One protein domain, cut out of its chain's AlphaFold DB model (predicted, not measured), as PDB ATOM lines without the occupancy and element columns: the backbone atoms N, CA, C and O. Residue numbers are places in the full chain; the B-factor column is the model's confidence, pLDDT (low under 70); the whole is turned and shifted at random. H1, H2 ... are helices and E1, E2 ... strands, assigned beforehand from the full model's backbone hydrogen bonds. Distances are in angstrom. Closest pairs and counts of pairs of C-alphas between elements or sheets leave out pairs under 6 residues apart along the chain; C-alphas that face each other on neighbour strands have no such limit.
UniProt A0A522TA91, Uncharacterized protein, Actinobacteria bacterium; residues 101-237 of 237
ATOM      1  N   THR A 101      31.956 -45.304  36.104       92.44
ATOM      2  CA  THR A 101      33.295 -45.814  36.416       92.44
ATOM      3  C   THR A 101      33.181 -47.301  36.722       92.44
ATOM      4  O   THR A 101      32.274 -47.712  37.443       92.44
ATOM      5  N   ALA A 102      34.084 -48.115  36.172       93.62
ATOM      6  CA  ALA A 102      34.034 -49.562  36.348       93.62
ATOM      7  C   ALA A 102      34.081 -49.958  37.834       93.62
ATOM      8  O   ALA A 102      34.816 -49.367  38.628       93.62
ATOM      9  N   ASN A 103      33.309 -50.982  38.195       95.06
ATOM     10  CA  ASN A 103      33.121 -51.481  39.562       95.06
ATOM     11  C   ASN A 103      32.722 -50.399  40.578       95.06
ATOM     12  O   ASN A 103      33.160 -50.438  41.727       95.06
ATOM     13  N   THR A 104      31.927 -49.417  40.150       96.19
ATOM     14  CA  THR A 104      31.553 -48.272  40.985       96.19
ATOM     15  C   THR A 104      30.053 -47.996  40.891       96.19
ATOM     16  O   THR A 104      29.464 -48.004  39.806       96.19
ATOM     17  N   ALA A 105      29.440 -47.733  42.047       96.88
ATOM     18  CA  ALA A 105      28.121 -47.119  42.121       96.88
ATOM     19  C   ALA A 105      28.218 -45.638  41.734       96.88
ATOM     20  O   ALA A 105      29.190 -44.965  42.079       96.88
ATOM     21  N   GLY A 106      27.204 -45.119  41.057       95.25
ATOM     22  CA  GLY A 106      27.128 -43.712  40.696       95.25
ATOM     23  C   GLY A 106      25.691 -43.244  40.548       95.25
ATOM     24  O   GLY A 106      24.743 -44.009  40.732       95.25
ATOM     25  N   SER A 107      25.543 -41.967  40.213       95.19
ATOM     26  CA  SER A 107      24.248 -41.345  39.975       95.19
ATOM     27  C   SER A 107      24.272 -40.443  38.745       95.19
ATOM     28  O   SER A 107      25.332 -39.971  38.324       95.19
ATOM     29  N   VAL A 108      23.098 -40.174  38.176       92.44
ATOM     30  CA  VAL A 108      22.917 -39.195  37.102       92.44
ATOM     31  C   VAL A 108      23.291 -37.814  37.630       92.44
ATOM     32  O   VAL A 108      22.617 -37.277  38.512       92.44
ATOM     33  N   ALA A 109      24.397 -37.269  37.121       89.06
ATOM     34  CA  ALA A 109      24.980 -36.014  37.590       89.06
ATOM     35  C   ALA A 109      24.297 -34.789  36.972       89.06
ATOM     36  O   ALA A 109      24.135 -33.766  37.633       89.06
ATOM     37  N   SER A 110      23.890 -34.897  35.708       87.06
ATOM     38  CA  SER A 110      23.138 -33.865  35.005       87.06
ATOM     39  C   SER A 110      21.943 -34.518  34.335       87.06
ATOM     40  O   SER A 110      22.103 -35.378  33.466       87.06
ATOM     41  N   GLY A 111      20.753 -34.122  34.786       86.38
ATOM     42  CA  GLY A 111      19.520 -34.460  34.098       86.38
ATOM     43  C   GLY A 111      19.485 -33.862  32.693       86.38
ATOM     44  O   GLY A 111      20.370 -33.093  32.306       86.38
ATOM     45  N   GLY A 112      18.473 -34.235  31.931       82.25
ATOM     46  CA  GLY A 112      18.309 -33.753  30.574       82.25
ATOM     47  C   GLY A 112      17.084 -34.323  29.890       82.25
ATOM     48  O   GLY A 112      16.476 -35.288  30.355       82.25
ATOM     49  N   ASP A 113      16.758 -33.721  28.766       82.12
ATOM     50  CA  ASP A 113      15.538 -33.949  28.025       82.12
ATOM     51  C   ASP A 113      15.651 -35.265  27.234       82.12
ATOM     52  O   ASP A 113      16.708 -35.651  26.725       82.12
ATOM     53  N   LEU A 114      14.535 -35.970  27.125       81.94
ATOM     54  CA  LEU A 114      14.337 -37.149  26.284       81.94
ATOM     55  C   LEU A 114      13.438 -36.829  25.089       81.94
ATOM     56  O   LEU A 114      13.608 -37.424  24.024       81.94
ATOM     57  N   GLY A 115      12.493 -35.901  25.247       80.25
ATOM     58  CA  GLY A 115      11.637 -35.444  24.158       80.25
ATOM     59  C   GLY A 115      10.454 -34.604  24.625       80.25
ATOM     60  O   GLY A 115      10.038 -34.676  25.776       80.25
ATOM     61  N   LEU A 116       9.881 -33.847  23.691       81.81
ATOM     62  CA  LEU A 116       8.734 -32.975  23.928       81.81
ATOM     63  C   LEU A 116       7.460 -33.598  23.326       81.81
ATOM     64  O   LEU A 116       7.497 -34.150  22.227       81.81
ATOM     65  N   ILE A 117       6.325 -33.501  24.013       80.94
ATOM     66  CA  ILE A 117       5.000 -33.948  23.569       80.94
ATOM     67  C   ILE A 117       4.086 -32.734  23.435       80.94
ATOM     68  O   ILE A 117       3.966 -31.934  24.361       80.94
ATOM     69  N   ASP A 118       3.387 -32.630  22.315       81.56
ATOM     70  CA  ASP A 118       2.291 -31.684  22.131       81.56
ATOM     71  C   ASP A 118       0.957 -32.403  22.266       81.56
ATOM     72  O   ASP A 118       0.550 -33.175  21.390       81.56
ATOM     73  N   ALA A 119       0.273 -32.135  23.375       82.94
ATOM     74  CA  ALA A 119      -1.090 -32.581  23.590       82.94
ATOM     75  C   ALA A 119      -2.110 -31.437  23.460       82.94
ATOM     76  O   ALA A 119      -3.280 -31.656  23.777       82.94
ATOM     77  N   VAL A 120      -1.732 -30.246  22.980       82.81
ATOM     78  CA  VAL A 120      -2.593 -29.046  22.981       82.81
ATOM     79  C   VAL A 120      -3.885 -29.261  22.200       82.81
ATOM     80  O   VAL A 120      -4.965 -28.884  22.648       82.81
ATOM     81  N   GLY A 121      -3.792 -29.912  21.042       79.19
ATOM     82  CA  GLY A 121      -4.955 -30.228  20.211       79.19
ATOM     83  C   GLY A 121      -5.738 -31.469  20.649       79.19
ATOM     84  O   GLY A 121      -6.627 -31.898  19.915       79.19
ATOM     85  N   GLN A 122      -5.372 -32.117  21.759       81.62
ATOM     86  CA  GLN A 122      -6.006 -33.366  22.184       81.62
ATOM     87  C   GLN A 122      -7.207 -33.106  23.081       81.62
ATOM     88  O   GLN A 122      -7.183 -32.237  23.946       81.62
ATOM     89  N   THR A 123      -8.254 -33.908  22.889       86.50
ATOM     90  CA  THR A 123      -9.443 -33.930  23.754       86.50
ATOM     91  C   THR A 123      -9.442 -35.108  24.725       86.50
ATOM     92  O   THR A 123     -10.196 -35.098  25.694       86.50
ATOM     93  N   SER A 124      -8.606 -36.114  24.462       83.25
ATOM     94  CA  SER A 124      -8.414 -37.298  25.297       83.25
ATOM     95  C   SER A 124      -7.009 -37.317  25.900       83.25
ATOM     96  O   SER A 124      -6.096 -36.734  25.306       83.25
ATOM     97  N   PRO A 125      -6.804 -38.017  27.032       85.50
ATOM     98  CA  PRO A 125      -5.468 -38.284  27.550       85.50
ATOM     99  C   PRO A 125      -4.539 -38.896  26.494       85.50
ATOM    100  O   PRO A 125      -4.962 -39.663  25.625       85.50
ATOM    101  N   VAL A 126      -3.252 -38.574  26.596       81.25
ATOM    102  CA  VAL A 126      -2.194 -39.117  25.741       81.25
ATOM    103  C   VAL A 126      -1.417 -40.162  26.528       81.25
ATOM    104  O   VAL A 126      -0.867 -39.868  27.585       81.25
ATOM    105  N   ILE A 127      -1.343 -41.386  26.013       84.81
ATOM    106  CA  ILE A 127      -0.436 -42.405  26.544       84.81
ATOM    107  C   ILE A 127       0.936 -42.178  25.940       84.81
ATOM    108  O   ILE A 127       1.089 -42.261  24.723       84.81
ATOM    109  N   LEU A 128       1.921 -41.922  26.789       86.06
ATOM    110  CA  LEU A 128       3.331 -41.834  26.441       86.06
ATOM    111  C   LEU A 128       4.037 -43.098  26.928       86.06
ATOM    112  O   LEU A 128       3.905 -43.464  28.090       86.06
ATOM    113  N   ASN A 129       4.838 -43.729  26.076       85.88
ATOM    114  CA  ASN A 129       5.730 -44.816  26.463       85.88
ATOM    115  C   ASN A 129       7.175 -44.426  26.178       85.88
ATOM    116  O   ASN A 129       7.470 -43.880  25.117       85.88
ATOM    117  N   VAL A 130       8.072 -44.754  27.103       87.38
ATOM    118  CA  VAL A 130       9.516 -44.551  26.970       87.38
ATOM    119  C   VAL A 130      10.196 -45.907  27.116       87.38
ATOM    120  O   VAL A 130       9.963 -46.611  28.095       87.38
ATOM    121  N   TYR A 131      11.037 -46.272  26.155       86.94
ATOM    122  CA  TYR A 131      11.739 -47.553  26.082       86.94
ATOM    123  C   TYR A 131      13.253 -47.346  26.086       86.94
ATOM    124  O   TYR A 131      13.742 -46.393  25.484       86.94
ATOM    125  N   VAL A 132      13.996 -48.288  26.670       87.19
ATOM    126  CA  VAL A 132      15.444 -48.447  26.469       87.19
ATOM    127  C   VAL A 132      15.675 -49.453  25.346       87.19
ATOM    128  O   VAL A 132      15.392 -50.642  25.497       87.19
ATOM    129  N   THR A 133      16.210 -49.008  24.215       85.19
ATOM    130  CA  THR A 133      16.338 -49.851  23.014       85.19
ATOM    131  C   THR A 133      17.602 -50.701  22.986       85.19
ATOM    132  O   THR A 133      17.660 -51.692  22.262       85.19
ATOM    133  N   ASN A 134      18.603 -50.369  23.798       84.50
ATOM    134  CA  ASN A 134      19.878 -51.080  23.861       84.50
ATOM    135  C   ASN A 134      20.105 -51.783  25.209       84.50
ATOM    136  O   ASN A 134      21.245 -51.949  25.643       84.50
ATOM    137  N   LEU A 135      19.030 -52.241  25.861       89.69
ATOM    138  CA  LEU A 135      19.083 -52.853  27.193       89.69
ATOM    139  C   LEU A 135      20.078 -54.023  27.285       89.69
ATOM    140  O   LEU A 135      20.803 -54.144  28.268       89.69
ATOM    141  N   GLN A 136      20.158 -54.854  26.240       91.00
ATOM    142  CA  GLN A 136      21.101 -55.978  26.186       91.00
ATOM    143  C   GLN A 136      22.566 -55.518  26.186       91.00
ATOM    144  O   GLN A 136      23.392 -56.148  26.836       91.00
ATOM    145  N   ALA A 137      22.879 -54.418  25.494       86.81
ATOM    146  CA  ALA A 137      24.221 -53.839  25.473       86.81
ATOM    147  C   ALA A 137      24.574 -53.189  26.818       86.81
ATOM    148  O   ALA A 137      25.691 -53.353  27.303       86.81
ATOM    149  N   LEU A 138      23.610 -52.505  27.447       89.50
ATOM    150  CA  LEU A 138      23.782 -51.918  28.780       89.50
ATOM    151  C   LEU A 138      24.036 -52.983  29.851       89.50
ATOM    152  O   LEU A 138      24.859 -52.775  30.735       89.50
ATOM    153  N   ALA A 139      23.362 -54.133  29.773       93.44
ATOM    154  CA  ALA A 139      23.501 -55.215  30.752       93.44
ATOM    155  C   ALA A 139      24.912 -55.838  30.796       93.44
ATOM    156  O   ALA A 139      25.227 -56.575  31.729       93.44
ATOM    157  N   LEU A 140      25.763 -55.558  29.801       92.75
ATOM    158  CA  LEU A 140      27.166 -55.978  29.795       92.75
ATOM    159  C   LEU A 140      28.056 -55.077  30.667       92.75
ATOM    160  O   LEU A 140      29.053 -55.552  31.206       92.75
ATOM    161  N   ASP A 141      27.686 -53.804  30.830       92.75
ATOM    162  CA  ASP A 141      28.474 -52.795  31.549       92.75
ATOM    163  C   ASP A 141      27.838 -52.352  32.872       92.75
ATOM    164  O   ASP A 141      28.540 -51.892  33.777       92.75
ATOM    165  N   TYR A 142      26.527 -52.532  33.027       94.50
ATOM    166  CA  TYR A 142      25.780 -52.225  34.242       94.50
ATOM    167  C   TYR A 142      25.208 -53.496  34.860       94.50
ATOM    168  O   TYR A 142      24.479 -54.238  34.201       94.50
ATOM    169  N   SER A 143      25.449 -53.713  36.156       96.31
ATOM    170  CA  SER A 143      24.701 -54.744  36.892       96.31
ATOM    171  C   SER A 143      23.277 -54.289  37.200       96.31
ATOM    172  O   SER A 143      22.368 -55.108  37.313       96.31
ATOM    173  N   SER A 144      23.086 -52.982  37.376       97.06
ATOM    174  CA  SER A 144      21.801 -52.366  37.692       97.06
ATOM    175  C   SER A 144      21.806 -50.887  37.333       97.06
ATOM    176  O   SER A 144      22.828 -50.211  37.463       97.06
ATOM    177  N   PHE A 145      20.641 -50.372  36.955       96.50
ATOM    178  CA  PHE A 145      20.369 -48.941  36.889       96.50
ATOM    179  C   PHE A 145      18.902 -48.669  37.229       96.50
ATOM    180  O   PHE A 145      18.044 -49.538  37.045       96.50
ATOM    181  N   ALA A 146      18.644 -47.461  37.714       96.56
ATOM    182  CA  ALA A 146      17.336 -46.891  37.979       96.56
ATOM    183  C   ALA A 146      17.389 -45.403  37.605       96.56
ATOM    184  O   ALA A 146      17.752 -44.550  38.416       96.56
ATOM    185  N   PHE A 147      17.048 -45.084  36.358       93.88
ATOM    186  CA  PHE A 147      17.022 -43.703  35.881       93.88
ATOM    187  C   PHE A 147      15.677 -43.066  36.222       93.88
ATOM    188  O   PHE A 147      14.635 -43.580  35.818       93.88
ATOM    189  N   ALA A 148      15.702 -41.974  36.986       93.38
ATOM    190  CA  ALA A 148      14.511 -41.210  37.333       93.38
ATOM    191  C   ALA A 148      13.979 -40.519  36.075       93.38
ATOM    192  O   ALA A 148      14.662 -39.654  35.531       93.38
ATOM    193  N   VAL A 149      12.794 -40.912  35.607       91.38
ATOM    194  CA  VAL A 149      12.141 -40.267  34.464       91.38
ATOM    195  C   VAL A 149      11.025 -39.391  35.002       91.38
ATOM    196  O   VAL A 149      10.120 -39.882  35.673       91.38
ATOM    197  N   ASN A 150      11.080 -38.103  34.692       90.69
ATOM    198  CA  ASN A 150      10.041 -37.152  35.044       90.69
ATOM    199  C   ASN A 150       9.426 -36.546  33.793       90.69
ATOM    200  O   ASN A 150      10.029 -36.509  32.720       90.69
ATOM    201  N   VAL A 151       8.187 -36.092  33.946       89.00
ATOM    202  CA  VAL A 151       7.505 -35.321  32.919       89.00
ATOM    203  C   VAL A 151       7.112 -33.992  33.518       89.00
ATOM    204  O   VAL A 151       6.484 -33.910  34.580       89.00
ATOM    205  N   TYR A 152       7.506 -32.957  32.808       88.44
ATOM    206  CA  TYR A 152       7.188 -31.587  33.099       88.44
ATOM    207  C   TYR A 152       6.056 -31.159  32.179       88.44
ATOM    208  O   TYR A 152       6.029 -31.497  31.003       88.44
ATOM    209  N   GLN A 153       5.103 -30.423  32.722       89.06
ATOM    210  CA  GLN A 153       3.982 -29.854  32.000       89.06
ATOM    211  C   GLN A 153       4.189 -28.359  31.855       89.06
ATOM    212  O   GLN A 153       4.643 -27.678  32.786       89.06
ATOM    213  N   CYS A 154       3.784 -27.852  30.701       86.62
ATOM    214  CA  CYS A 154       3.566 -26.441  30.502       86.62
ATOM    215  C   CYS A 154       2.201 -26.187  29.870       86.62
ATOM    216  O   CYS A 154       1.846 -26.786  28.852       86.62
ATOM    217  N   ALA A 155       1.467 -25.245  30.460       88.56
ATOM    218  CA  ALA A 155       0.163 -24.836  29.974       88.56
ATOM    219  C   ALA A 155       0.231 -24.367  28.509       88.56
ATOM    220  O   ALA A 155       1.059 -23.521  28.162       88.56
ATOM    221  N   SER A 156      -0.687 -24.837  27.664       82.69
ATOM    222  CA  SER A 156      -0.793 -24.432  26.249       82.69
ATOM    223  C   SER A 156      -1.033 -22.941  26.031       82.69
ATOM    224  O   SER A 156      -0.728 -22.399  24.972       82.69
ATOM    225  N   THR A 157      -1.566 -22.265  27.047       85.94
ATOM    226  CA  THR A 157      -1.795 -20.816  27.057       85.94
ATOM    227  C   THR A 157      -0.542 -20.008  27.400       85.94
ATOM    228  O   THR A 157      -0.549 -18.782  27.278       85.94
ATOM    229  N   SER A 158       0.539 -20.666  27.828       80.25
ATOM    230  CA  SER A 158       1.790 -20.001  28.179       80.25
ATOM    231  C   SER A 158       2.537 -19.562  26.923       80.25
ATOM    232  O   SER A 158       2.984 -20.384  26.129       80.25
ATOM    233  N   ALA A 159       2.767 -18.256  26.787       71.50
ATOM    234  CA  ALA A 159       3.628 -17.704  25.738       71.50
ATOM    235  C   ALA A 159       5.102 -18.136  25.878       71.50
ATOM    236  O   ALA A 159       5.880 -17.973  24.943       71.50
ATOM    237  N   ALA A 160       5.483 -18.669  27.043       71.25
ATOM    238  CA  ALA A 160       6.802 -19.232  27.295       71.25
ATOM    239  C   ALA A 160       6.898 -20.708  26.883       71.25
ATOM    240  O   ALA A 160       7.911 -21.332  27.158       71.25
ATOM    241  N   CYS A 161       5.874 -21.281  26.245       72.12
ATOM    242  CA  CYS A 161       5.908 -22.659  25.770       72.12
ATOM    243  C   CYS A 161       5.677 -22.739  24.259       72.12
ATOM    244  O   CYS A 161       4.840 -22.013  23.726       72.12
ATOM    245  N   PRO A 162       6.449 -23.576  23.543       64.19
ATOM    246  CA  PRO A 162       7.480 -24.487  24.057       64.19
ATOM    247  C   PRO A 162       8.852 -23.820  24.304       64.19
ATOM    248  O   PRO A 162       9.807 -24.510  24.622       64.19
ATOM    249  N   THR A 163       9.001 -22.503  24.144       61.28
ATOM    250  CA  THR A 163      10.311 -21.828  24.122       61.28
ATOM    251  C   THR A 163      11.023 -21.819  25.477       61.28
ATOM    252  O   THR A 163      10.472 -21.346  26.457       61.28
ATOM    253  N   SER A 164      12.284 -22.249  25.536       53.66
ATOM    254  CA  SER A 164      13.081 -22.363  26.766       53.66
ATOM    255  C   SER A 164      13.137 -21.063  27.592       53.66
ATOM    256  O   SER A 164      13.990 -20.202  27.368       53.66
ATOM    257  N   GLY A 165      12.244 -20.941  28.570       55.56
ATOM    258  CA  GLY A 165      12.318 -19.992  29.670       55.56
ATOM    259  C   GLY A 165      12.281 -20.776  30.973       55.56
ATOM    260  O   GLY A 165      11.321 -21.503  31.233       55.56
ATOM    261  N   SER A 166      13.328 -20.656  31.791       53.69
ATOM    262  CA  SER A 166      13.348 -21.237  33.135       53.69
ATOM    263  C   SER A 166      12.130 -20.729  33.915       53.69
ATOM    264  O   SER A 166      12.041 -19.532  34.185       53.69
ATOM    265  N   GLY A 167      11.187 -21.615  34.243       61.50
ATOM    266  CA  GLY A 167      10.002 -21.292  35.046       61.50
ATOM    267  C   GLY A 167       8.639 -21.545  34.392       61.50
ATOM    268  O   GLY A 167       7.639 -21.426  35.092       61.50
ATOM    269  N   ALA A 168       8.566 -21.903  33.104       75.56
ATOM    270  CA  ALA A 168       7.288 -22.275  32.472       75.56
ATOM    271  C   ALA A 168       6.926 -23.761  32.658       75.56
ATOM    272  O   ALA A 168       5.754 -24.127  32.664       75.56
ATOM    273  N   TRP A 169       7.948 -24.598  32.830       86.19
ATOM    274  CA  TRP A 169       7.825 -26.030  33.055       86.19
ATOM    275  C   TRP A 169       7.653 -26.323  34.540       86.19
ATOM    276  O   TRP A 169       8.430 -25.849  35.373       86.19
ATOM    277  N   SER A 170       6.645 -27.120  34.870       87.69
ATOM    278  CA  SER A 170       6.394 -27.592  36.231       87.69
ATOM    279  C   SER A 170       6.299 -29.112  36.236       87.69
ATOM    280  O   SER A 170       5.719 -29.669  35.304       87.69
ATOM    281  N   PRO A 171       6.870 -29.813  37.228       86.38
ATOM    282  CA  PRO A 171       6.703 -31.256  37.308       86.38
ATOM    283  C   PRO A 171       5.215 -31.573  37.459       86.38
ATOM    284  O   PRO A 171       4.506 -30.895  38.211       86.38
ATOM    285  N   ILE A 172       4.735 -32.610  36.773       83.44
ATOM    286  CA  ILE A 172       3.365 -33.088  36.974       83.44
ATOM    287  C   ILE A 172       3.263 -33.630  38.407       83.44
ATOM    288  O   ILE A 172       3.725 -34.726  38.715       83.44
ATOM    289  N   ALA A 173       2.685 -32.829  39.306       64.31
ATOM    290  CA  ALA A 173       2.589 -33.139  40.736       64.31
ATOM    291  C   ALA A 173       1.567 -34.247  41.048       64.31
ATOM    292  O   ALA A 173       1.611 -34.860  42.112       64.31
ATOM    293  N   THR A 174       0.647 -34.502  40.121       55.50
ATOM    294  CA  THR A 174      -0.404 -35.511  40.230       55.50
ATOM    295  C   THR A 174      -0.392 -36.385  38.990       55.50
ATOM    296  O   THR A 174      -1.303 -36.356  38.165       55.50
ATOM    297  N   TRP A 175       0.645 -37.206  38.874       62.91
ATOM    298  CA  TRP A 175       0.428 -38.555  38.371       62.91
ATOM    299  C   TRP A 175      -0.699 -39.125  39.216       62.91
ATOM    300  O   TRP A 175      -0.542 -39.080  40.433       62.91
ATOM    301  N   ASP A 176      -1.837 -39.508  38.623       52.38
ATOM    302  CA  ASP A 176      -3.008 -40.063  39.324       52.38
ATOM    303  C   ASP A 176      -2.622 -40.588  40.713       52.38
ATOM    304  O   ASP A 176      -1.866 -41.555  40.822       52.38
ATOM    305  N   SER A 177      -3.047 -39.877  41.763       42.28
ATOM    306  CA  SER A 177      -2.569 -40.069  43.140       42.28
ATOM    307  C   SER A 177      -2.734 -41.505  43.661       42.28
ATOM    308  O   SER A 177      -2.167 -41.850  44.697       42.28
ATOM    309  N   ALA A 178      -3.485 -42.350  42.947       47.53
ATOM    310  CA  ALA A 178      -3.608 -43.776  43.205       47.53
ATOM    311  C   ALA A 178      -2.426 -44.633  42.693       47.53
ATOM    312  O   ALA A 178      -2.238 -45.735  43.201       47.53
ATOM    313  N   ASN A 179      -1.638 -44.168  41.715       47.25
ATOM    314  CA  ASN A 179      -0.721 -45.014  40.939       47.25
ATOM    315  C   ASN A 179       0.770 -44.637  41.026       47.25
ATOM    316  O   ASN A 179       1.610 -45.527  40.894       47.25
ATOM    317  N   TYR A 180       1.135 -43.377  41.298       55.44
ATOM    318  CA  TYR A 180       2.551 -42.968  41.345       55.44
ATOM    319  C   TYR A 180       2.831 -41.964  42.469       55.44
ATOM    320  O   TYR A 180       3.057 -40.779  42.248       55.44
ATOM    321  N   ALA A 181       2.857 -42.456  43.708       60.53
ATOM    322  CA  ALA A 181       3.251 -41.668  44.882       60.53
ATOM    323  C   ALA A 181       4.764 -41.339  44.935       60.53
ATOM    324  O   ALA A 181       5.232 -40.721  45.888       60.53
ATOM    325  N   SER A 182       5.540 -41.774  43.939       73.50
ATOM    326  CA  SER A 182       6.998 -41.646  43.874       73.50
ATOM    327  C   SER A 182       7.463 -41.396  42.443       73.50
ATOM    328  O   SER A 182       6.822 -41.866  41.502       73.50
ATOM    329  N   THR A 183       8.611 -40.728  42.289       83.94
ATOM    330  CA  THR A 183       9.311 -40.584  41.003       83.94
ATOM    331  C   THR A 183       9.440 -41.945  40.327       83.94
ATOM    332  O   THR A 183       9.907 -42.895  40.963       83.94
ATOM    333  N   PRO A 184       8.997 -42.083  39.073       89.69
ATOM    334  CA  PRO A 184       9.001 -43.372  38.424       89.69
ATOM    335  C   PRO A 184      10.368 -43.611  37.764       89.69
ATOM    336  O   PRO A 184      11.005 -42.707  37.219       89.69
ATOM    337  N   TYR A 185      10.858 -44.844  37.876       92.00
ATOM    338  CA  TYR A 185      12.208 -45.207  37.462       92.00
ATOM    339  C   TYR A 185      12.181 -46.159  36.275       92.00
ATOM    340  O   TYR A 185      11.490 -47.180  36.282       92.00
ATOM    341  N   LEU A 186      13.007 -45.855  35.285       92.44
ATOM    342  CA  LEU A 186      13.350 -46.771  34.215       92.44
ATOM    343  C   LEU A 186      14.499 -47.659  34.694       92.44
ATOM    344  O   LEU A 186      15.605 -47.172  34.945       92.44
ATOM    345  N   THR A 187      14.233 -48.951  34.859       95.81
ATOM    346  CA  THR A 187      15.191 -49.877  35.470       95.81
ATOM    347  C   THR A 187      15.762 -50.864  34.464       95.81
ATOM    348  O   THR A 187      15.199 -51.092  33.390       95.81
ATOM    349  N   SER A 188      16.869 -51.508  34.844       93.44
ATOM    350  CA  SER A 188      17.465 -52.591  34.054       93.44
ATOM    351  C   SER A 188      16.548 -53.808  33.886       93.44
ATOM    352  O   SER A 188      16.770 -54.610  32.982       93.44
ATOM    353  N   SER A 189      15.522 -53.956  34.732       93.75
ATOM    354  CA  SER A 189      14.556 -55.055  34.664       93.75
ATOM    355  C   SER A 189      13.292 -54.715  33.878       93.75
ATOM    356  O   SER A 189      12.746 -55.610  33.234       93.75
ATOM    357  N   SER A 190      12.815 -53.463  33.909       92.12
ATOM    358  CA  SER A 190      11.623 -53.073  33.151       92.12
ATOM    359  C   SER A 190      11.957 -52.746  31.699       92.12
ATOM    360  O   SER A 190      11.249 -53.190  30.799       92.12
ATOM    361  N   GLY A 191      13.020 -51.972  31.451       89.25
ATOM    362  CA  GLY A 191      13.389 -51.491  30.116       89.25
ATOM    363  C   GLY A 191      12.372 -50.547  29.460       89.25
ATOM    364  O   GLY A 191      12.629 -50.062  28.360       89.25
ATOM    365  N   TYR A 192      11.236 -50.271  30.104       92.69
ATOM    366  CA  TYR A 192      10.236 -49.309  29.652       92.69
ATOM    367  C   TYR A 192       9.446 -48.715  30.825       92.69
ATOM    368  O   TYR A 192       9.454 -49.251  31.938       92.69
ATOM    369  N   ILE A 193       8.763 -47.606  30.550       91.94
ATOM    370  CA  ILE A 193       7.844 -46.913  31.454       91.94
ATOM    371  C   ILE A 193       6.720 -46.261  30.638       91.94
ATOM    372  O   ILE A 193       6.921 -45.932  29.467       91.94
ATOM    373  N   SER A 194       5.537 -46.104  31.232       90.75
ATOM    374  CA  SER A 194       4.365 -45.526  30.571       90.75
ATOM    375  C   SER A 194       3.714 -44.458  31.442       90.75
ATOM    376  O   SER A 194       3.669 -44.586  32.665       90.75
ATOM    377  N   PHE A 195       3.195 -43.422  30.795       88.56
ATOM    378  CA  PHE A 195       2.580 -42.257  31.411       88.56
ATOM    379  C   PHE A 195       1.230 -41.980  30.752       88.56
ATOM    380  O   PHE A 195       1.105 -42.061  29.531       88.56
ATOM    381  N   SER A 196       0.232 -41.606  31.550       89.88
ATOM    382  CA  SER A 196      -1.023 -41.040  31.050       89.88
ATOM    383  C   SER A 196      -0.980 -39.532  31.259       89.88
ATOM    384  O   SER A 196      -1.020 -39.054  32.392       89.88
ATOM    385  N   LEU A 197      -0.821 -38.797  30.163       86.12
ATOM    386  CA  LEU A 197      -0.690 -37.348  30.153       86.12
ATOM    387  C   LEU A 197      -2.069 -36.714  29.927       86.12
ATOM    388  O   LEU A 197      -2.777 -37.132  29.004       86.12
ATOM    389  N   PRO A 198      -2.469 -35.706  30.721       89.38
ATOM    390  CA  PRO A 198      -3.681 -34.944  30.445       89.38
ATOM    391  C   PRO A 198      -3.678 -34.327  29.038       89.38
ATOM    392  O   PRO A 198      -2.636 -34.019  28.459       89.38
ATOM    393  N   ALA A 199      -4.861 -34.130  28.472       85.81
ATOM    394  CA  ALA A 199      -5.003 -33.448  27.192       85.81
ATOM    395  C   ALA A 199      -4.822 -31.927  27.355       85.81
ATOM    396  O   ALA A 199      -5.070 -31.389  28.433       85.81
ATOM    397  N   GLY A 200      -4.468 -31.227  26.277       83.00
ATOM    398  CA  GLY A 200      -4.568 -29.769  26.196       83.00
ATOM    399  C   GLY A 200      -3.300 -28.974  26.506       83.00
ATOM    400  O   GLY A 200      -3.351 -27.755  26.385       83.00
ATOM    401  N   ASP A 201      -2.175 -29.620  26.824       87.56
ATOM    402  CA  ASP A 201      -0.926 -28.956  27.228       87.56
ATOM    403  C   ASP A 201       0.324 -29.516  26.529       87.56
ATOM    404  O   ASP A 201       0.265 -30.506  25.796       87.56
ATOM    405  N   TRP A 202       1.463 -28.855  26.741       84.81
ATOM    406  CA  TRP A 202       2.777 -29.335  26.316       84.81
ATOM    407  C   TRP A 202       3.434 -30.132  27.435       84.81
ATOM    408  O   TRP A 202       3.295 -29.785  28.613       84.81
ATOM    409  N   TYR A 203       4.214 -31.141  27.065       85.44
ATOM    410  CA  TYR A 203       4.976 -31.948  28.008       85.44
ATOM    411  C   TYR A 203       6.429 -32.080  27.593       85.44
ATOM    412  O   TYR A 203       6.712 -32.288  26.421       85.44
ATOM    413  N   ASP A 204       7.333 -32.013  28.555       86.06
ATOM    414  CA  ASP A 204       8.744 -32.325  28.390       86.06
ATOM    415  C   ASP A 204       9.074 -33.559  29.224       86.06
ATOM    416  O   ASP A 204       8.779 -33.623  30.418       86.06
ATOM    417  N   VAL A 205       9.616 -34.576  28.573       87.81
ATOM    418  CA  VAL A 205       9.991 -35.847  29.182       87.81
ATOM    419  C   VAL A 205      11.483 -35.784  29.420       87.81
ATOM    420  O   VAL A 205      12.228 -35.629  28.461       87.81
ATOM    421  N   ALA A 206      11.931 -35.961  30.656       88.81
ATOM    422  CA  ALA A 206      13.330 -35.794  31.022       88.81
ATOM    423  C   ALA A 206      13.814 -36.895  31.970       88.81
ATOM    424  O   ALA A 206      13.036 -37.529  32.686       88.81
ATOM    425  N   ILE A 207      15.126 -37.116  31.977       89.81
ATOM    426  CA  ILE A 207      15.810 -37.813  33.063       89.81
ATOM    427  C   ILE A 207      16.246 -36.772  34.080       89.81
ATOM    428  O   ILE A 207      16.985 -35.851  33.742       89.81
ATOM    429  N   ASP A 208      15.856 -36.961  35.330       90.88
ATOM    430  CA  ASP A 208      16.276 -36.091  36.421       90.88
ATOM    431  C   ASP A 208      17.616 -36.524  37.024       90.88
ATOM    432  O   ASP A 208      18.088 -37.659  36.888       90.88
ATOM    433  N   THR A 209      18.236 -35.599  37.751       90.75
ATOM    434  CA  THR A 209      19.406 -35.903  38.575       90.75
ATOM    435  C   THR A 209      19.071 -36.918  39.668       90.75
ATOM    436  O   THR A 209      17.963 -36.931  40.198       90.75
ATOM    437  N   GLY A 210      20.059 -37.719  40.070       87.38
ATOM    438  CA  GLY A 210      19.922 -38.640  41.204       87.38
ATOM    439  C   GLY A 210      19.446 -40.050  40.852       87.38
ATOM    440  O   GLY A 210      19.424 -40.897  41.738       87.38
ATOM    441  N   GLY A 211      19.134 -40.348  39.583       90.75
ATOM    442  CA  GLY A 211      18.978 -41.738  39.138       90.75
ATOM    443  C   GLY A 211      20.246 -42.547  39.427       90.75
ATOM    444  O   GLY A 211      21.341 -42.072  39.140       90.75
ATOM    445  N   GLU A 212      20.126 -43.736  40.008       95.88
ATOM    446  CA  GLU A 212      21.265 -44.524  40.494       95.88
ATOM    447  C   GLU A 212      21.689 -45.594  39.486       95.88
ATOM    448  O   GLU A 212      20.876 -46.144  38.741       95.88
ATOM    449  N   PHE A 213      22.972 -45.940  39.480       96.19
ATOM    450  CA  PHE A 213      23.485 -47.056  38.696       96.19
ATOM    451  C   PHE A 213      24.666 -47.735  39.384       96.19
ATOM    452  O   PHE A 213      25.379 -47.136  40.187       96.19
ATOM    453  N   TYR A 214      24.912 -48.991  39.019       97.12
ATOM    454  CA  TYR A 214      26.146 -49.693  39.349       97.12
ATOM    455  C   TYR A 214      26.789 -50.217  38.071       97.12
ATOM    456  O   TYR A 214      26.235 -51.076  37.376       97.12
ATOM    457  N   CYS A 215      27.959 -49.671  37.759       95.88
ATOM    458  CA  CYS A 215      28.727 -50.007  36.572       95.88
ATOM    459  C   CYS A 215      29.750 -51.091  36.930       95.88
ATOM    460  O   CYS A 215      30.578 -50.902  37.817       95.88
ATOM    461  N   ILE A 216      29.688 -52.241  36.262       95.69
ATOM    462  CA  ILE A 216      30.635 -53.360  36.417       95.69
ATOM    463  C   ILE A 216      31.806 -53.256  35.437       95.69
ATOM    464  O   ILE A 216      32.903 -53.729  35.732       95.69
ATOM    465  N   SER A 217      31.600 -52.608  34.292       92.50
ATOM    466  CA  SER A 217      32.588 -52.472  33.224       92.50
ATOM    467  C   SER A 217      32.374 -51.163  32.468       92.50
ATOM    468  O   SER A 217      31.253 -50.701  32.318       92.50
ATOM    469  N   THR A 218      33.467 -50.573  31.987       86.69
ATOM    470  CA  THR A 218      33.458 -49.467  31.015       86.69
ATOM    471  C   THR A 218      34.144 -49.867  29.708       86.69
ATOM    472  O   THR A 218      34.661 -49.019  28.980       86.69
ATOM    473  N   SER A 219      34.246 -51.172  29.451       79.62
ATOM    474  CA  SER A 219      34.896 -51.716  28.265       79.62
ATOM    475  C   SER A 219      33.990 -51.574  27.048       79.62
ATOM    476  O   SER A 219      32.871 -52.058  27.046       79.62
ATOM    477  N   THR A 220      34.502 -51.029  25.948       67.25
ATOM    478  CA  THR A 220      33.766 -50.949  24.673       67.25
ATOM    479  C   THR A 220      33.807 -52.259  23.867       67.25
ATOM    480  O   THR A 220      33.532 -52.275  22.667       67.25
ATOM    481  N   SER A 221      34.228 -53.372  24.476       73.94
ATOM    482  CA  SER A 221      34.373 -54.668  23.806       73.94
ATOM    483  C   SER A 221      33.048 -55.431  23.725       73.94
ATOM    484  O   SER A 221      32.307 -55.481  24.698       73.94
ATOM    485  N   GLY A 222      32.795 -56.128  22.612       65.75
ATOM    486  CA  GLY A 222      31.724 -57.135  22.541       65.75
ATOM    487  C   GLY A 222      30.298 -56.587  22.428       65.75
ATOM    488  O   GLY A 222      29.359 -57.304  22.752       65.75
ATOM    489  N   GLY A 223      30.127 -55.345  21.963       67.75
ATOM    490  CA  GLY A 223      28.804 -54.722  21.812       67.75
ATOM    491  C   GLY A 223      28.245 -54.109  23.099       67.75
ATOM    492  O   GLY A 223      27.060 -53.791  23.141       67.75
ATOM    493  N   ALA A 224      29.079 -53.951  24.128       73.62
ATOM    494  CA  ALA A 224      28.738 -53.254  25.358       73.62
ATOM    495  C   ALA A 224      28.528 -51.747  25.113       73.62
ATOM    496  O   ALA A 224      29.109 -51.165  24.189       73.62
ATOM    497  N   SER A 225      27.648 -51.134  25.905       78.00
ATOM    498  CA  SER A 225      27.329 -49.710  25.817       78.00
ATOM    499  C   SER A 225      27.221 -49.114  27.211       78.00
ATOM    500  O   SER A 225      26.526 -49.646  28.074       78.00
ATOM    501  N   LEU A 226      27.822 -47.940  27.395       82.25
ATOM    502  CA  LEU A 226      27.642 -47.126  28.595       82.25
ATOM    503  C   LEU A 226      26.474 -46.146  28.481       82.25
ATOM    504  O   LEU A 226      26.013 -45.616  29.492       82.25
ATOM    505  N   SER A 227      26.006 -45.902  27.259       84.00
ATOM    506  CA  SER A 227      25.006 -44.893  26.926       84.00
ATOM    507  C   SER A 227      23.671 -45.569  26.653       84.00
ATOM    508  O   SER A 227      23.592 -46.356  25.706       84.00
ATOM    509  N   PRO A 228      22.613 -45.303  27.427       84.69
ATOM    510  CA  PRO A 228      21.283 -45.764  27.071       84.69
ATOM    511  C   PRO A 228      20.800 -45.082  25.799       84.69
ATOM    512  O   PRO A 228      21.062 -43.903  25.563       84.69
ATOM    513  N   SER A 229      20.076 -45.842  24.991       83.12
ATOM    514  CA  SER A 229      19.353 -45.348  23.828       83.12
ATOM    515  C   SER A 229      17.868 -45.417  24.135       83.12
ATOM    516  O   SER A 229      17.378 -46.452  24.590       83.12
ATOM    517  N   PHE A 230      17.159 -44.319  23.891       82.88
ATOM    518  CA  PHE A 230      15.744 -44.203  24.215       82.88
ATOM    519  C   PHE A 230      14.878 -44.211  22.959       82.88
ATOM    520  O   PHE A 230      15.287 -43.731  21.902       82.88
ATOM    521  N   PHE A 231      13.669 -44.748  23.086       81.69
ATOM    522  CA  PHE A 231      12.614 -44.649  22.085       81.69
ATOM    523  C   PHE A 231      11.315 -44.226  22.758       81.69
ATOM    524  O   PHE A 231      10.965 -44.777  23.799       81.69
ATOM    525  N   LEU A 232      10.621 -43.241  22.187       83.62
ATOM    526  CA  LEU A 232       9.388 -42.695  22.742       83.62
ATOM    527  C   LEU A 232       8.232 -42.915  21.764       83.62
ATOM    528  O   LEU A 232       8.391 -42.726  20.559       83.62
ATOM    529  N   THR A 233       7.062 -43.284  22.279       82.19
ATOM    530  CA  THR A 233       5.812 -43.326  21.506       82.19
ATOM    531  C   THR A 233       4.711 -42.594  22.249       82.19
ATOM    532  O   THR A 233       4.657 -42.642  23.474       82.19
ATOM    533  N   SER A 234       3.818 -41.932  21.515       79.25
ATOM    534  CA  SER A 234       2.632 -41.299  22.085       79.25
ATOM    535  C   SER A 234       1.384 -41.639  21.278       79.25
ATOM    536  O   SER A 234       1.433 -41.676  20.048       79.25
ATOM    537  N   SER A 235       0.259 -41.853  21.955       79.88
ATOM    538  CA  SER A 235      -1.045 -42.060  21.313       79.88
ATOM    539  C   SER A 235      -2.173 -41.501  22.174       79.88
ATOM    540  O   SER A 235      -2.214 -41.774  23.372       79.88
ATOM    541  N   ALA A 236      -3.102 -40.761  21.572       77.19
ATOM    542  CA  ALA A 236      -4.344 -40.374  22.238       77.19
ATOM    543  C   ALA A 236      -5.254 -41.599  22.454       77.19
ATOM    544  O   ALA A 236      -5.281 -42.495  21.604       77.19
ATOM    545  N   THR A 237      -5.967 -41.639  23.583       71.38
ATOM    546  CA  THR A 237      -6.930 -42.708  23.922       71.38
ATOM    547  C   THR A 237      -8.341 -42.443  23.426       71.38
ATOM    548  O   THR A 237      -8.786 -41.275  23.514       71.38
TER     549      THR A 237
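AT A GLANCE: This is residues 101 to 237 of the 237 residues of an uncharacterized protein of Actinobacteria bacterium (UniProt A0A522TA91). The domain is an elongated sandwich of two sheets, only partly face to face: a strongly twisted sheet of six strands built on the long strand E4, and a smaller sheet of E6, E3 and E9 over part of it. E1 and E8 extend the larger sheet past the smaller one at one end, near which the short helix H1 lies, and a long loop, residues 155 to 184, runs outside the two sheets. The printed part has 137 residues with nine named strands and one named helix, in the order E1 E2 E3 H1 E4 E5 E6 E7 E8 E9; it is mostly strand, with under half of the residues in named elements. The larger sheet is branched and its neighbour pairs are antiparallel; the smaller, in the order E6 - E3 - E9, is all antiparallel. The whole is compact, with a radius of gyration of the C-alphas of 16.3 A and spans of 49 by 31 by 27 A.

IN THESE COORDINATES: E4, residues 142 to 154, is 34.2 A long and begins at C-alpha 142 (25.780, -52.225, 34.242). Its sheet also holds E5, residues 185 to 187, E7, residues 202 to 207, E2, residues 112 to 118, E8, residues 212 to 215, and E1, residues 104 to 107, which begins at (31.553, -48.272, 40.985). The other sheet has E6, residues 192 to 197, E3, residues 126 to 132, 20.0 A, and E9, residues 230 to 236, 20.5 A, ending at (-4.344, -40.374, 22.238). H1 is residues 135 to 138.

HOW THE PARTS SIT: E5 lies on one side of E4, and E7 and E8 on the other side. E4 and E5 form a hairpin, with N 147 and O 186 at 2.9 A. Between the antiparallel neighbours E4 and E7, N 152 and O 204 are within hydrogen-bond range at 2.8 A; between the antiparallel neighbours E4 and E8, N 146 and O 212 are within hydrogen-bond range at 2.8 A. E2 is beside E7, N 117 and O 203 at 2.7 A, and E1 beside E8, N 106 and O 213 at 2.9 A. In the smaller sheet N 128 and O 195 are 2.9 A apart, N 129 and O 233 2.8 A. The facing parts of the sheets are 9.5 A centre to centre, strands at 16 degrees. E1 with E8, E2 with E7, E3 with E6 and E4 with E5 form a jelly roll, four nested antiparallel pairs wound over both sheets. H1 only grazes the larger sheet and is too short for an O i to N i+4 pair; its one O i to N i+3 pair is within hydrogen-bond range.

THE WHOLE: The C-alphas farthest apart, Thr 157 and Ser 221, are 49.6 A apart. The printed part has no cut and ends at the chain's last residue, 237. The links E4 to E5 and E8 to E9 are long. Mean pLDDT of the printed part is 83.2; residues 162 to 167, 173 to 181, 220 and 222 to 223 are under 70.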